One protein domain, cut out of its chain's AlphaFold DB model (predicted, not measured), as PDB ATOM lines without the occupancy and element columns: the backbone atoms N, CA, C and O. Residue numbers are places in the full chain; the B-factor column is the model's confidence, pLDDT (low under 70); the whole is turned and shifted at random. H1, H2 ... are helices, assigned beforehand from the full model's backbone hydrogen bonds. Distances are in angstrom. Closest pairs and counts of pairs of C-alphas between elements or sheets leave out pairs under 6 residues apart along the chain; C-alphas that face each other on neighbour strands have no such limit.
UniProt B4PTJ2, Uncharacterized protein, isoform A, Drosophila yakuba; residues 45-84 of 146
ATOM      1  N   PRO A  45     143.579 128.122 132.091       60.44
ATOM      2  CA  PRO A  45     142.259 127.751 132.582       60.44
ATOM      3  C   PRO A  45     141.202 128.710 132.032       60.44
ATOM      4  O   PRO A  45     141.267 129.918 132.261       60.44
ATOM      5  N   CYS A  46     140.224 128.167 131.298       59.25
ATOM      6  CA  CYS A  46     139.197 128.929 130.574       59.25
ATOM      7  C   CYS A  46     138.470 129.962 131.461       59.25
ATOM      8  O   CYS A  46     137.988 130.977 130.971       59.25
ATOM      9  N   VAL A  47     138.447 129.733 132.776       56.69
ATOM     10  CA  VAL A  47     137.755 130.570 133.760       56.69
ATOM     11  C   VAL A  47     138.597 131.769 134.232       56.69
ATOM     12  O   VAL A  47     138.027 132.789 134.606       56.69
ATOM     13  N   PHE A  48     139.935 131.702 134.164       60.62
ATOM     14  CA  PHE A  48     140.833 132.766 134.655       60.62
ATOM     15  C   PHE A  48     142.005 133.098 133.714       60.62
ATOM     16  O   PHE A  48     142.958 133.764 134.112       60.62
ATOM     17  N   SER A  49     141.951 132.677 132.448       73.12
ATOM     18  CA  SER A  49     142.902 133.132 131.433       73.12
ATOM     19  C   SER A  49     142.676 134.611 131.113       73.12
ATOM     20  O   SER A  49     141.542 135.062 130.924       73.12
ATOM     21  N   LYS A  50     143.767 135.364 130.933       74.50
ATOM     22  CA  LYS A  50     143.733 136.753 130.445       74.50
ATOM     23  C   LYS A  50     142.909 136.888 129.157       74.50
ATOM     24  O   LYS A  50     142.197 137.875 128.993       74.50
ATOM     25  N   LYS A  51     142.955 135.884 128.271       73.81
ATOM     26  CA  LYS A  51     142.175 135.860 127.020       73.81
ATOM     27  C   LYS A  51     140.668 135.806 127.282       73.81
ATOM     28  O   LYS A  51     139.919 136.536 126.641       73.81
ATOM     29  N   ALA A  52     140.233 134.992 128.243       73.25
ATOM     30  CA  ALA A  52     138.825 134.864 128.611       73.25
ATOM     31  C   ALA A  52     138.297 136.139 129.287       73.25
ATOM     32  O   ALA A  52     137.220 136.624 128.943       73.25
ATOM     33  N   ILE A  53     139.092 136.740 130.179       71.94
ATOM     34  CA  ILE A  53     138.743 138.005 130.843       71.94
ATOM     35  C   ILE A  53     138.642 139.146 129.823       71.94
ATOM     36  O   ILE A  53     137.693 139.925 129.866       71.94
ATOM     37  N   MET A  54     139.578 139.231 128.872       75.81
ATOM     38  CA  MET A  54     139.521 140.232 127.800       75.81
ATOM     39  C   MET A  54     138.327 140.019 126.863       75.81
ATOM     40  O   MET A  54     137.719 140.991 126.423       75.81
ATOM     41  N   HIS A  55     137.961 138.768 126.579       77.50
ATOM     42  CA  HIS A  55     136.792 138.445 125.760       77.50
ATOM     43  C   HIS A  55     135.468 138.810 126.459       77.50
ATOM     44  O   HIS A  55     134.526 139.260 125.811       77.50
ATOM     45  N   HIS A  56     135.410 138.689 127.788       76.75
ATOM     46  CA  HIS A  56     134.231 138.990 128.606       76.75
ATOM     47  C   HIS A  56     134.377 140.268 129.442       76.75
ATOM     48  O   HIS A  56     133.770 140.386 130.507       76.75
ATOM     49  N   TRP A  57     135.138 141.256 128.962       80.19
ATOM     50  CA  TRP A  57     135.418 142.490 129.706       80.19
ATOM     51  C   TRP A  57     134.141 143.234 130.148       80.19
ATOM     52  O   TRP A  57     134.113 143.830 131.222       80.19
ATOM     53  N   GLY A  58     133.056 143.130 129.372       81.31
ATOM     54  CA  GLY A  58     131.750 143.703 129.710       81.31
ATOM     55  C   GLY A  58     131.043 143.042 130.904       81.31
ATOM     56  O   GLY A  58     130.164 143.657 131.499       81.31
ATOM     57  N   ALA A  59     131.433 141.825 131.299       83.62
ATOM     58  CA  ALA A  59     130.873 141.131 132.463       83.62
ATOM     59  C   ALA A  59     131.534 141.555 133.788       83.62
ATOM     60  O   ALA A  59     130.914 141.454 134.844       83.62
ATOM     61  N   VAL A  60     132.765 142.075 133.744       84.50
ATOM     62  CA  VAL A  60     133.515 142.536 134.926       84.50
ATOM     63  C   VAL A  60     132.753 143.581 135.757       84.50
ATOM     64  O   VAL A  60     132.647 143.381 136.968       84.50
ATOM     65  N   PRO A  61     132.171 144.657 135.182       89.00
ATOM     66  CA  PRO A  61     131.411 145.624 135.975       89.00
ATOM     67  C   PRO A  61     130.152 145.015 136.602       89.00
ATOM     68  O   PRO A  61     129.810 145.360 137.730       89.00
ATOM     69  N   ILE A  62     129.489 144.078 135.917       90.38
ATOM     70  CA  ILE A  62     128.294 143.393 136.432       90.38
ATOM     71  C   ILE A  62     128.666 142.546 137.651       90.38
ATOM     72  O   ILE A  62     128.008 142.627 138.689       90.38
ATOM     73  N   ILE A  63     129.761 141.788 137.551       89.12
ATOM     74  CA  ILE A  63     130.282 140.987 138.661       89.12
ATOM     75  C   ILE A  63     130.667 141.901 139.827       89.12
ATOM     76  O   ILE A  63     130.246 141.647 140.953       89.12
ATOM     77  N   ALA A  64     131.386 142.996 139.570       91.75
ATOM     78  CA  ALA A  64     131.780 143.937 140.613       91.75
ATOM     79  C   ALA A  64     130.561 144.501 141.358       91.75
ATOM     80  O   ALA A  64     130.493 144.384 142.580       91.75
ATOM     81  N   ILE A  65     129.571 145.039 140.636       95.06
ATOM     82  CA  ILE A  65     128.342 145.574 141.240       95.06
ATOM     83  C   ILE A  65     127.634 144.487 142.054       95.06
ATOM     84  O   ILE A  65     127.265 144.745 143.194       95.06
ATOM     85  N   SER A  66     127.515 143.263 141.529       95.00
ATOM     86  CA  SER A  66     126.850 142.168 142.247       95.00
ATOM     87  C   SER A  66     127.535 141.815 143.574       95.00
ATOM     88  O   SER A  66     126.862 141.642 144.591       95.00
ATOM     89  N   VAL A  67     128.872 141.788 143.599       95.69
ATOM     90  CA  VAL A  67     129.651 141.508 144.812       95.69
ATOM     91  C   VAL A  67     129.533 142.666 145.804       95.69
ATOM     92  O   VAL A  67     129.350 142.436 147.002       95.69
ATOM     93  N   PHE A  68     129.576 143.915 145.332       96.75
ATOM     94  CA  PHE A  68     129.378 145.085 146.192       96.75
ATOM     95  C   PHE A  68     127.967 145.130 146.788       96.75
ATOM     96  O   PHE A  68     127.818 145.375 147.983       96.75
ATOM     97  N   SER A  69     126.931 144.836 146.002       95.50
ATOM     98  CA  SER A  69     125.554 144.767 146.498       95.50
ATOM     99  C   SER A  69     125.381 143.664 147.540       95.50
ATOM    100  O   SER A  69     124.810 143.915 148.599       95.50
ATOM    101  N   PHE A  70     125.935 142.475 147.293       96.81
ATOM    102  CA  PHE A  70     125.860 141.361 148.237       96.81
ATOM    103  C   PHE A  70     126.597 141.655 149.550       96.81
ATOM    104  O   PHE A  70     126.080 141.408 150.638       96.81
ATOM    105  N   THR A  71     127.799 142.228 149.473       96.12
ATOM    106  CA  THR A  71     128.567 142.596 150.675       96.12
ATOM    107  C   THR A  71     127.874 143.695 151.479       96.12
ATOM    108  O   THR A  71     127.796 143.584 152.702       96.12
ATOM    109  N   ALA A  72     127.311 144.711 150.817       96.56
ATOM    110  CA  ALA A  72     126.507 145.737 151.475       96.56
ATOM    111  C   ALA A  72     125.289 145.129 152.184       96.56
ATOM    112  O   ALA A  72     125.034 145.456 153.343       96.56
ATOM    113  N   GLU A  73     124.584 144.199 151.537       95.62
ATOM    114  CA  GLU A  73     123.452 143.500 152.142       95.62
ATOM    115  C   GLU A  73     123.878 142.756 153.417       95.62
ATOM    116  O   GLU A  73     123.329 143.016 154.488       95.62
ATOM    117  N   VAL A  74     124.918 141.920 153.359       96.00
ATOM    118  CA  VAL A  74     125.415 141.183 154.537       96.00
ATOM    119  C   VAL A  74     125.793 142.128 155.685       96.00
ATOM    120  O   VAL A  74     125.460 141.859 156.843       96.00
ATOM    121  N   ILE A  75     126.429 143.265 155.384       95.19
ATOM    122  CA  ILE A  75     126.762 144.282 156.390       95.19
ATOM    123  C   ILE A  75     125.489 144.872 157.008       95.19
ATOM    124  O   ILE A  75     125.413 145.000 158.231       95.19
ATOM    125  N   THR A  76     124.466 145.191 156.206       91.31
ATOM    126  CA  THR A  76     123.196 145.706 156.745       91.31
ATOM    127  C   THR A  76     122.496 144.697 157.650       91.31
ATOM    128  O   THR A  76     122.027 145.080 158.723       91.31
ATOM    129  N   TRP A  77     122.494 143.410 157.293       90.88
ATOM    130  CA  TRP A  77     121.964 142.343 158.145       90.88
ATOM    131  C   TRP A  77     122.731 142.233 159.465       90.88
ATOM    132  O   TRP A  77     122.112 142.114 160.524       90.88
ATOM    133  N   LEU A  78     124.061 142.334 159.431       89.69
ATOM    134  CA  LEU A  78     124.896 142.305 160.632       89.69
ATOM    135  C   LEU A  78     124.610 143.502 161.552       89.69
ATOM    136  O   LEU A  78     124.417 143.325 162.756       89.69
ATOM    137  N   VAL A  79     124.510 144.709 160.989       88.31
ATOM    138  CA  VAL A  79     124.146 145.915 161.746       88.31
ATOM    139  C   VAL A  79     122.749 145.770 162.347       88.31
ATOM    140  O   VAL A  79     122.577 146.026 163.537       88.31
ATOM    141  N   LEU A  80     121.758 145.316 161.574       86.94
ATOM    142  CA  LEU A  80     120.397 145.091 162.068       86.94
ATOM    143  C   LEU A  80     120.367 144.057 163.191       86.94
ATOM    144  O   LEU A  80     119.708 144.286 164.199       86.94
ATOM    145  N   ALA A  81     121.108 142.960 163.073       83.75
ATOM    146  CA  ALA A  81     121.170 141.955 164.126       83.75
ATOM    147  C   ALA A  81     121.717 142.549 165.441       83.75
ATOM    148  O   ALA A  81     121.171 142.283 166.520       83.75
ATOM    149  N   LEU A  82     122.761 143.383 165.346       83.19
ATOM    150  CA  LEU A  82     123.433 144.003 166.494       83.19
ATOM    151  C   LEU A  82     122.665 145.187 167.101       83.19
ATOM    152  O   LEU A  82     122.902 145.512 168.263       83.19
ATOM    153  N   THR A  83     121.775 145.827 166.336       81.56
ATOM    154  CA  THR A  83     121.100 147.087 166.716       81.56
ATOM    155  C   THR A  83     119.578 146.987 166.823       81.56
ATOM    156  O   THR A  83     118.956 147.864 167.416       81.56
ATOM    157  N   ARG A  84     118.924 145.954 166.283       77.69
ATOM    158  CA  ARG A  84     117.482 145.761 166.488       77.69
ATOM    159  C   ARG A  84     117.215 144.869 167.682       77.69
ATOM    160  O   ARG A  84     117.725 143.755 167.788       77.69
TER     161      ARG A  84
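What this domain is: This is residues 45 to 84 of the 146 residues of the protein "Uncharacterized protein, isoform A" of Drosophila yakuba (UniProt B4PTJ2). One long helix, H2, makes most of the length of this rod, and a short helix, H1, sits beyond its first residues as a small head, joined to it by a tight link. The two helices do not fold back on each other, and residues 45 to 84 stand free. The printed part has 40 residues with two named helices, H1 then H2, and no named strand; it is all helix and extended, with a radius of gyration of the C-alphas of 15.7 A and spans of 47 by 18 by 8 A.

Where its parts are: Start at Pro 45 and go on to C-alpha 50 at (143.733, 136.753, 130.445), where H1 begins; it covers residues 50 to 55. Next find C-alpha 59 at (130.873, 141.131, 132.463); from there H2, residues 59 to 83, runs 36.1 A to C-alpha 83 at (121.100, 147.087, 166.716).

How they stand to each other: Between H1 and H2 you pass a tight link of 3 residues. The two helices are only just apart, their closest C-alphas 8.0 A from each other. In H1 and H2, every O i to N i+4 pair is within hydrogen-bond range.

The domain as a whole: Look at Lys 51 and Arg 84 for the two C-alphas farthest apart, 47.6 A. The printed part has no cut. In the B-factor column, residues 45 to 48 are under 70, and the mean pLDDT of the printed part is 83.8.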